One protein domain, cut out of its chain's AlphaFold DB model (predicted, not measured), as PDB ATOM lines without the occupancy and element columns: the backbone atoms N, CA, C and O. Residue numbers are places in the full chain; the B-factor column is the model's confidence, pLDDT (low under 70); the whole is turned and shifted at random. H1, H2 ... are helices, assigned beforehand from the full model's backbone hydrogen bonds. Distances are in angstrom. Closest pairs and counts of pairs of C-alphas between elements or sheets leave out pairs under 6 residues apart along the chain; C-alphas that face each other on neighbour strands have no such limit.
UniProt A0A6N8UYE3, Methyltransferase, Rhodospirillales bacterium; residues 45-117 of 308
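This is residues 45 to 117 of the 308 residues of the protein "Methyltransferase" of Rhodospirillales bacterium (UniProt A0A6N8UYE3). There is little regular structure here: two short helices, H1 and H2, set apart among long loops. H1 is towards one end of the longest axis, and the loops of residues 45 to 66 and 96 to 117 both turn back near the other end, around Ser 55 and Gly 105. The printed part has 73 residues, with H1 then H2 and no named strand; the class is all helix, with only 19 residues in named elements. It is compact, with a radius of gyration of the C-alphas of 12.4 A and spans of 34 by 25 by 19 A.

H2, residues 86 to 95, is the longest helix. H1, residues 67 to 75, is apart from it, with no C-alpha of the one within 8 A of the other. A short link of 10 residues joins them. In both helices every O i to N i+4 pair is within hydrogen-bond range. Residues 99 to 100 pair with residues 109 to 110, antiparallel.

H2 measures 14.2 A from C-alpha 86 to C-alpha 95, at (196.114, 274.885, 165.426). H1 measures 11.9 A from C-alpha 67, at (201.013, 264.594, 148.392), to C-alpha 75.

The C-alphas farthest apart, of Ser 55 and Ala 74, are 34.7 A apart. The printed part has no cut. Mean pLDDT of the printed part is 90.7; residue 105 is under 70.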
ATOM      1  N   ALA A  45     183.011 260.042 162.629       86.50
ATOM      2  CA  ALA A  45     181.578 260.333 162.588       86.50
ATOM      3  C   ALA A  45     181.088 261.123 163.812       86.50
ATOM      4  O   ALA A  45     179.887 261.353 163.935       86.50
ATOM      5  N   THR A  46     181.972 261.513 164.733       89.19
ATOM      6  CA  THR A  46     181.582 262.274 165.922       89.19
ATOM      7  C   THR A  46     181.693 263.783 165.689       89.19
ATOM      8  O   THR A  46     182.237 264.264 164.690       89.19
ATOM      9  N   GLU A  47     181.068 264.549 166.581       91.75
ATOM     10  CA  GLU A  47     181.107 266.007 166.541       91.75
ATOM     11  C   GLU A  47     182.535 266.513 166.782       91.75
ATOM     12  O   GLU A  47     183.207 266.077 167.715       91.75
ATOM     13  N   TRP A  48     182.965 267.483 165.975       92.00
ATOM     14  CA  TRP A  48     184.225 268.193 166.171       92.00
ATOM     15  C   TRP A  48     184.001 269.697 166.014       92.00
ATOM     16  O   TRP A  48     183.344 270.140 165.071       92.00
ATOM     17  N   GLY A  49     184.508 270.498 166.955       86.56
ATOM     18  CA  GLY A  49     184.439 271.961 166.882       86.56
ATOM     19  C   GLY A  49     183.024 272.566 166.881       86.56
ATOM     20  O   GLY A  49     182.864 273.686 166.402       86.56
ATOM     21  N   GLY A  50     182.010 271.856 167.397       88.19
ATOM     22  CA  GLY A  50     180.601 272.284 167.363       88.19
ATOM     23  C   GLY A  50     179.838 271.865 166.100       88.19
ATOM     24  O   GLY A  50     178.721 272.329 165.873       88.19
ATOM     25  N   TYR A  51     180.440 271.026 165.250       88.00
ATOM     26  CA  TYR A  51     179.861 270.570 163.988       88.00
ATOM     27  C   TYR A  51     179.515 269.073 164.041       88.00
ATOM     28  O   TYR A  51     180.401 268.220 163.959       88.00
ATOM     29  N   ASP A  52     178.218 268.746 164.128       88.62
ATOM     30  CA  ASP A  52     177.712 267.365 164.055       88.62
ATOM     31  C   ASP A  52     177.574 266.916 162.591       88.62
ATOM     32  O   ASP A  52     176.570 267.176 161.917       88.62
ATOM     33  N   VAL A  53     178.597 266.219 162.094       86.25
ATOM     34  CA  VAL A  53     178.630 265.664 160.732       86.25
ATOM     35  C   VAL A  53     177.705 264.455 160.549       86.25
ATOM     36  O   VAL A  53     177.162 264.266 159.452       86.25
ATOM     37  N   ALA A  54     177.457 263.672 161.605       84.88
ATOM     38  CA  ALA A  54     176.610 262.483 161.538       84.88
ATOM     39  C   ALA A  54     175.151 262.843 161.240       84.88
ATOM     40  O   ALA A  54     174.500 262.148 160.458       84.88
ATOM     41  N   SER A  55     174.663 263.974 161.762       84.88
ATOM     42  CA  SER A  55     173.320 264.505 161.461       84.88
ATOM     43  C   SER A  55     173.042 264.714 159.962       84.88
ATOM     44  O   SER A  55     171.889 264.810 159.537       84.88
ATOM     45  N   ARG A  56     174.096 264.785 159.139       81.69
ATOM     46  CA  ARG A  56     174.033 265.004 157.687       81.69
ATOM     47  C   ARG A  56     174.624 263.851 156.881       81.69
ATOM     48  O   ARG A  56     174.916 264.045 155.702       81.69
ATOM     49  N   ASN A  57     174.790 262.679 157.497       86.25
ATOM     50  CA  ASN A  57     175.390 261.497 156.875       86.25
ATOM     51  C   ASN A  57     176.795 261.781 156.299       86.25
ATOM     52  O   ASN A  57     177.116 261.403 155.170       86.25
ATOM     53  N   ARG A  58     177.615 262.529 157.050       87.06
ATOM     54  CA  ARG A  58     178.997 262.887 156.703       87.06
ATOM     55  C   ARG A  58     179.966 262.384 157.767       87.06
ATOM     56  O   ARG A  58     179.582 262.127 158.902       87.06
ATOM     57  N   VAL A  59     181.235 262.298 157.378       91.31
ATOM     58  CA  VAL A  59     182.357 261.965 158.258       91.31
ATOM     59  C   VAL A  59     183.526 262.909 157.999       91.31
ATOM     60  O   VAL A  59     183.709 263.398 156.880       91.31
ATOM     61  N   TRP A  60     184.336 263.145 159.021       93.12
ATOM     62  CA  TRP A  60     185.614 263.824 158.914       93.12
ATOM     63  C   TRP A  60     186.633 262.958 158.181       93.12
ATOM     64  O   TRP A  60     186.796 261.771 158.460       93.12
ATOM     65  N   SER A  61     187.351 263.572 157.244       93.12
ATOM     66  CA  SER A  61     188.394 262.904 156.466       93.12
ATOM     67  C   SER A  61     189.598 263.836 156.286       93.12
ATOM     68  O   SER A  61     189.839 264.343 155.187       93.12
ATOM     69  N   PRO A  62     190.338 264.147 157.371       94.25
ATOM     70  CA  PRO A  62     191.592 264.877 157.246       94.25
ATOM     71  C   PRO A  62     192.590 264.064 156.397       94.25
ATOM     72  O   PRO A  62     192.568 262.830 156.437       94.25
ATOM     73  N   PRO A  63     193.488 264.716 155.631       93.50
ATOM     74  CA  PRO A  63     194.439 264.020 154.772       93.50
ATOM     75  C   PRO A  63     195.282 263.038 155.580       93.50
ATOM     76  O   PRO A  63     196.005 263.439 156.491       93.50
ATOM     77  N   ARG A  64     195.197 261.750 155.252       91.94
ATOM     78  CA  ARG A  64     196.000 260.713 155.909       91.94
ATOM     79  C   ARG A  64     197.249 260.360 155.114       91.94
ATOM     80  O   ARG A  64     198.311 260.145 155.691       91.94
ATOM     81  N   THR A  65     197.100 260.306 153.798       89.38
ATOM     82  CA  THR A  65     198.112 259.890 152.826       89.38
ATOM     83  C   THR A  65     198.115 260.840 151.628       89.38
ATOM     84  O   THR A  65     197.248 261.711 151.503       89.38
ATOM     85  N   GLY A  66     199.093 260.662 150.741       88.06
ATOM     86  CA  GLY A  66     199.216 261.425 149.504       88.06
ATOM     87  C   GLY A  66     199.936 262.759 149.678       88.06
ATOM     88  O   GLY A  66     200.283 263.182 150.781       88.06
ATOM     89  N   THR A  67     200.105 263.446 148.553       89.31
ATOM     90  CA  THR A  67     201.013 264.594 148.392       89.31
ATOM     91  C   THR A  67     200.722 265.740 149.353       89.31
ATOM     92  O   THR A  67     201.639 266.376 149.866       89.31
ATOM     93  N   TYR A  68     199.443 265.982 149.660       91.88
ATOM     94  CA  TYR A  68     199.067 267.027 150.605       91.88
ATOM     95  C   TYR A  68     199.405 266.657 152.058       91.88
ATOM     96  O   TYR A  68     199.848 267.519 152.811       91.88
ATOM     97  N   ALA A  69     199.250 265.386 152.447       92.94
ATOM     98  CA  ALA A  69     199.651 264.914 153.774       92.94
ATOM     99  C   ALA A  69     201.180 264.938 153.935       92.94
ATOM    100  O   ALA A  69     201.670 265.350 154.984       92.94
ATOM    101  N   ASP A  70     201.920 264.574 152.882       93.19
ATOM    102  CA  ASP A  70     203.385 264.654 152.855       93.19
ATOM    103  C   ASP A  70     203.868 266.110 152.963       93.19
ATOM    104  O   ASP A  70     204.785 266.411 153.725       93.19
ATOM    105  N   TYR A  71     203.204 267.042 152.268       93.81
ATOM    106  CA  TYR A  71     203.484 268.473 152.384       93.81
ATOM    107  C   TYR A  71     203.239 269.006 153.802       93.81
ATOM    108  O   TYR A  71     204.055 269.772 154.318       93.81
ATOM    109  N   ILE A  72     202.123 268.617 154.433       94.94
ATOM    110  CA  ILE A  72     201.806 269.013 155.812       94.94
ATOM    111  C   ILE A  72     202.894 268.508 156.759       94.94
ATOM    112  O   ILE A  72     203.438 269.308 157.517       94.94
ATOM    113  N   GLU A  73     203.251 267.225 156.682       95.94
ATOM    114  CA  GLU A  73     204.275 266.625 157.542       95.94
ATOM    115  C   GLU A  73     205.647 267.284 157.364       95.94
ATOM    116  O   GLU A  73     206.298 267.640 158.344       95.94
ATOM    117  N   ALA A  74     206.069 267.494 156.116       94.12
ATOM    118  CA  ALA A  74     207.398 268.013 155.820       94.12
ATOM    119  C   ALA A  74     207.566 269.506 156.137       94.12
ATOM    120  O   ALA A  74     208.689 269.952 156.368       94.12
ATOM    121  N   ARG A  75     206.490 270.307 156.088       93.69
ATOM    122  CA  ARG A  75     206.608 271.781 156.122       93.69
ATOM    123  C   ARG A  75     205.813 272.488 157.206       93.69
ATOM    124  O   ARG A  75     206.115 273.647 157.475       93.69
ATOM    125  N   LEU A  76     204.782 271.863 157.768       94.31
ATOM    126  CA  LEU A  76     203.826 272.555 158.636       94.31
ATOM    127  C   LEU A  76     203.694 271.890 160.005       94.31
ATOM    128  O   LEU A  76     203.715 272.584 161.015       94.31
ATOM    129  N   ILE A  77     203.554 270.564 160.042       96.25
ATOM    130  CA  ILE A  77     203.268 269.801 161.257       96.25
ATOM    131  C   ILE A  77     204.137 268.529 161.263       96.25
ATOM    132  O   ILE A  77     203.698 267.483 160.777       96.25
ATOM    133  N   PRO A  78     205.369 268.584 161.801       95.56
ATOM    134  CA  PRO A  78     206.219 267.404 161.936       95.56
ATOM    135  C   PRO A  78     205.517 266.282 162.715       95.56
ATOM    136  O   PRO A  78     204.932 266.522 163.768       95.56
ATOM    137  N   GLY A  79     205.559 265.054 162.191       94.00
ATOM    138  CA  GLY A  79     204.905 263.890 162.802       94.00
ATOM    139  C   GLY A  79     203.394 263.788 162.552       94.00
ATOM    140  O   GLY A  79     202.744 262.893 163.093       94.00
ATOM    141  N   TYR A  80     202.817 264.654 161.712       96.31
ATOM    142  CA  TYR A  80     201.387 264.635 161.384       96.31
ATOM    143  C   TYR A  80     200.886 263.267 160.901       96.31
ATOM    144  O   TYR A  80     199.794 262.832 161.276       96.31
ATOM    145  N   LYS A  81     201.666 262.540 160.089       94.75
ATOM    146  CA  LYS A  81     201.209 261.245 159.563       94.75
ATOM    147  C   LYS A  81     201.203 260.140 160.616       94.75
ATOM    148  O   LYS A  81     200.451 259.183 160.431       94.75
ATOM    149  N   ALA A  82     201.944 260.300 161.714       94.12
ATOM    150  CA  ALA A  82     201.945 259.369 162.839       94.12
ATOM    151  C   ALA A  82     200.687 259.479 163.724       94.12
ATOM    152  O   ALA A  82     200.383 258.540 164.455       94.12
ATOM    153  N   MET A  83     199.927 260.579 163.639       93.69
ATOM    154  CA  MET A  83     198.691 260.766 164.410       93.69
ATOM    155  C   MET A  83     197.629 259.741 163.990       93.69
ATOM    156  O   MET A  83     197.260 259.656 162.816       93.69
ATOM    157  N   THR A  84     197.126 258.943 164.925       87.75
ATOM    158  CA  THR A  84     196.129 257.898 164.638       87.75
ATOM    159  C   THR A  84     194.695 258.405 164.758       87.75
ATOM    160  O   THR A  84     193.853 257.958 163.979       87.75
ATOM    161  N   GLY A  85     194.438 259.349 165.668       92.81
ATOM    162  CA  GLY A  85     193.130 259.963 165.884       92.81
ATOM    163  C   GLY A  85     192.723 260.917 164.762       92.81
ATOM    164  O   GLY A  85     193.538 261.663 164.211       92.81
ATOM    165  N   VAL A  86     191.439 260.894 164.411       92.88
ATOM    166  CA  VAL A  86     190.855 261.821 163.436       92.88
ATOM    167  C   VAL A  86     190.737 263.211 164.045       92.88
ATOM    168  O   VAL A  86     191.099 264.179 163.376       92.88
ATOM    169  N   HIS A  87     190.299 263.321 165.303       94.69
ATOM    170  CA  HIS A  87     190.207 264.615 165.977       94.69
ATOM    171  C   HIS A  87     191.586 265.185 166.292       94.69
ATOM    172  O   HIS A  87     191.796 266.362 166.033       94.69
ATOM    173  N   ASP A  88     192.560 264.352 166.678       94.25
ATOM    174  CA  ASP A  88     193.952 264.792 166.858       94.25
ATOM    175  C   ASP A  88     194.509 265.460 165.589       94.25
ATOM    176  O   ASP A  88     195.155 266.509 165.644       94.25
ATOM    177  N   ARG A  89     194.222 264.881 164.412       95.62
ATOM    178  CA  ARG A  89     194.605 265.483 163.126       95.62
ATOM    179  C   ARG A  89     193.859 266.784 162.870       95.62
ATOM    180  O   ARG A  89     194.484 267.734 162.410       95.62
ATOM    181  N   LEU A  90     192.551 266.842 163.118       96.12
ATOM    182  CA  LEU A  90     191.771 268.066 162.917       96.12
ATOM    183  C   LEU A  90     192.244 269.195 163.840       96.12
ATOM    184  O   LEU A  90     192.438 270.310 163.362       96.12
ATOM    185  N   ASP A  91     192.516 268.892 165.106       95.94
ATOM    186  CA  ASP A  91     193.050 269.832 166.090       95.94
ATOM    187  C   ASP A  91     194.430 270.342 165.667       95.94
ATOM    188  O   ASP A  91     194.672 271.549 165.674       95.94
ATOM    189  N   ALA A  92     195.322 269.454 165.216       96.19
ATOM    190  CA  ALA A  92     196.634 269.847 164.708       96.19
ATOM    191  C   ALA A  92     196.529 270.742 163.458       96.19
ATOM    192  O   ALA A  92     197.250 271.737 163.337       96.19
ATOM    193  N   LEU A  93     195.620 270.420 162.530       97.25
ATOM    194  CA  LEU A  93     195.369 271.228 161.334       97.25
ATOM    195  C   LEU A  93     194.783 272.601 161.691       97.25
ATOM    196  O   LEU A  93     195.187 273.604 161.099       97.25
ATOM    197  N   ASP A  94     193.849 272.664 162.638       96.31
ATOM    198  CA  ASP A  94     193.227 273.916 163.076       96.31
ATOM    199  C   ASP A  94     194.231 274.800 163.826       96.31
ATOM    200  O   ASP A  94     194.384 275.980 163.505       96.31
ATOM    201  N   ALA A  95     195.024 274.208 164.725       95.75
ATOM    202  CA  ALA A  95     196.114 274.885 165.426       95.75
ATOM    203  C   ALA A  95     197.170 275.451 164.459       95.75
ATOM    204  O   ALA A  95     197.693 276.544 164.675       95.75
ATOM    205  N   ALA A  96     197.440 274.751 163.351       94.88
ATOM    206  CA  ALA A  96     198.314 275.223 162.277       94.88
ATOM    207  C   ALA A  96     197.649 276.254 161.336       94.88
ATOM    208  O   ALA A  96     198.275 276.719 160.377       94.88
ATOM    209  N   GLY A  97     196.382 276.619 161.567       95.06
ATOM    210  CA  GLY A  97     195.630 277.571 160.744       95.06
ATOM    211  C   GLY A  97     195.279 277.044 159.348       95.06
ATOM    212  O   GLY A  97     195.128 277.829 158.402       95.06
ATOM    213  N   LEU A  98     195.196 275.720 159.196       95.50
ATOM    214  CA  LEU A  98     194.847 275.040 157.946       95.50
ATOM    215  C   LEU A  98     193.353 274.763 157.820       95.50
ATOM    216  O   LEU A  98     192.898 274.468 156.718       95.50
ATOM    217  N   ILE A  99     192.584 274.905 158.895       95.75
ATOM    218  CA  ILE A  99     191.127 274.836 158.851       95.75
ATOM    219  C   ILE A  99     190.550 276.245 158.694       95.75
ATOM    220  O   ILE A  99     190.912 277.192 159.391       95.75
ATOM    221  N   VAL A 100     189.657 276.397 157.722       93.81
ATOM    222  CA  VAL A 100     188.883 277.614 157.496       93.81
ATOM    223  C   VAL A 100     187.497 277.395 158.075       93.81
ATOM    224  O   VAL A 100     186.700 276.641 157.518       93.81
ATOM    225  N   HIS A 101     187.210 278.093 159.170       90.81
ATOM    226  CA  HIS A 101     185.886 278.135 159.782       90.81
ATOM    227  C   HIS A 101     185.027 279.199 159.082       90.81
ATOM    228  O   HIS A 101     185.373 280.386 159.125       90.81
ATOM    229  N   PRO A 102     183.943 278.815 158.392       86.06
ATOM    230  CA  PRO A 102     183.079 279.766 157.707       86.06
ATOM    231  C   PRO A 102     182.207 280.543 158.698       86.06
ATOM    232  O   PRO A 102     181.801 280.032 159.737       86.06
ATOM    233  N   THR A 103     181.859 281.781 158.346       81.50
ATOM    234  CA  THR A 103     181.041 282.666 159.191       81.50
ATOM    235  C   THR A 103     179.552 282.313 159.212       81.50
ATOM    236  O   THR A 103     178.841 282.765 160.104       81.50
ATOM    237  N   THR A 104     179.055 281.528 158.251       76.00
ATOM    238  CA  THR A 104     177.627 281.181 158.130       76.00
ATOM    239  C   THR A 104     177.436 279.810 157.497       76.00
ATOM    240  O   THR A 104     177.908 279.620 156.382       76.00
ATOM    241  N   GLY A 105     176.707 278.898 158.153       66.81
ATOM    242  CA  GLY A 105     176.018 277.723 157.573       66.81
ATOM    243  C   GLY A 105     176.829 276.680 156.784       66.81
ATOM    244  O   GLY A 105     176.278 275.647 156.409       66.81
ATOM    245  N   PHE A 106     178.108 276.929 156.517       75.69
ATOM    246  CA  PHE A 106     179.010 276.040 155.796       75.69
ATOM    247  C   PHE A 106     179.859 275.220 156.774       75.69
ATOM    248  O   PHE A 106     179.961 275.531 157.960       75.69
ATOM    249  N   TRP A 107     180.480 274.164 156.261       84.88
ATOM    250  CA  TRP A 107     181.353 273.279 157.029       84.88
ATOM    251  C   TRP A 107     182.787 273.813 157.067       84.88
ATOM    252  O   TRP A 107     183.204 274.464 156.101       84.88
ATOM    253  N   PRO A 108     183.561 273.510 158.124       91.75
ATOM    254  CA  PRO A 108     184.992 273.762 158.139       91.75
ATOM    255  C   PRO A 108     185.665 273.145 156.911       91.75
ATOM    256  O   PRO A 108     185.461 271.974 156.586       91.75
ATOM    257  N   GLY A 109     186.444 273.957 156.202       91.94
ATOM    258  CA  GLY A 109     187.149 273.553 154.991       91.94
ATOM    259  C   GLY A 109     188.651 273.485 155.214       91.94
ATOM    260  O   GLY A 109     189.222 274.342 155.885       91.94
ATOM    261  N   LEU A 110     189.316 272.505 154.609       93.88
ATOM    262  CA  LEU A 110     190.773 272.446 154.601       93.88
ATOM    263  C   LEU A 110     191.337 273.439 153.576       93.88
ATOM    264  O   LEU A 110     191.048 273.360 152.380       93.88
ATOM    265  N   LYS A 111     192.191 274.349 154.031       93.19
ATOM    266  CA  LYS A 111     192.987 275.224 153.174       93.19
ATOM    267  C   LYS A 111     193.986 274.375 152.397       93.19
ATOM    268  O   LYS A 111     194.740 273.636 153.011       93.19
ATOM    269  N   ARG A 112     194.026 274.497 151.065       90.50
ATOM    270  CA  ARG A 112     195.021 273.822 150.213       90.50
ATOM    271  C   ARG A 112     195.984 274.833 149.608       90.50
ATOM    272  O   ARG A 112     195.568 275.876 149.111       90.50
ATOM    273  N   TYR A 113     197.276 274.521 149.656       89.94
ATOM    274  CA  TYR A 113     198.323 275.346 149.058       89.94
ATOM    275  C   TYR A 113     198.686 274.810 147.678       89.94
ATOM    276  O   TYR A 113     198.938 273.616 147.541       89.94
ATOM    277  N   ALA A 114     198.789 275.698 146.686       87.31
ATOM    278  CA  ALA A 114     199.216 275.335 145.332       87.31
ATOM    279  C   ALA A 114     200.607 274.675 145.313       87.31
ATOM    280  O   ALA A 114     200.838 273.758 144.545       87.31
ATOM    281  N   ALA A 115     201.508 275.069 146.221       86.56
ATOM    282  CA  ALA A 115     202.840 274.472 146.355       86.56
ATOM    283  C   ALA A 115     202.839 272.993 146.792       86.56
ATOM    284  O   ALA A 115     203.878 272.343 146.742       86.56
ATOM    285  N   ALA A 116     201.704 272.485 147.273       84.62
ATOM    286  CA  ALA A 116     201.517 271.083 147.631       84.62
ATOM    287  C   ALA A 116     200.829 270.283 146.513       84.62
ATOM    288  O   ALA A 116     200.637 269.074 146.642       84.62
ATOM    289  N   ASP A 117     200.391 270.967 145.454       80.75
ATOM    290  CA  ASP A 117     199.784 270.346 144.294       80.75
ATOM    291  C   ASP A 117     200.890 269.979 143.306       80.75
ATOM    292  O   ASP A 117     201.544 270.843 142.729       80.75
TER     293      ASP A 117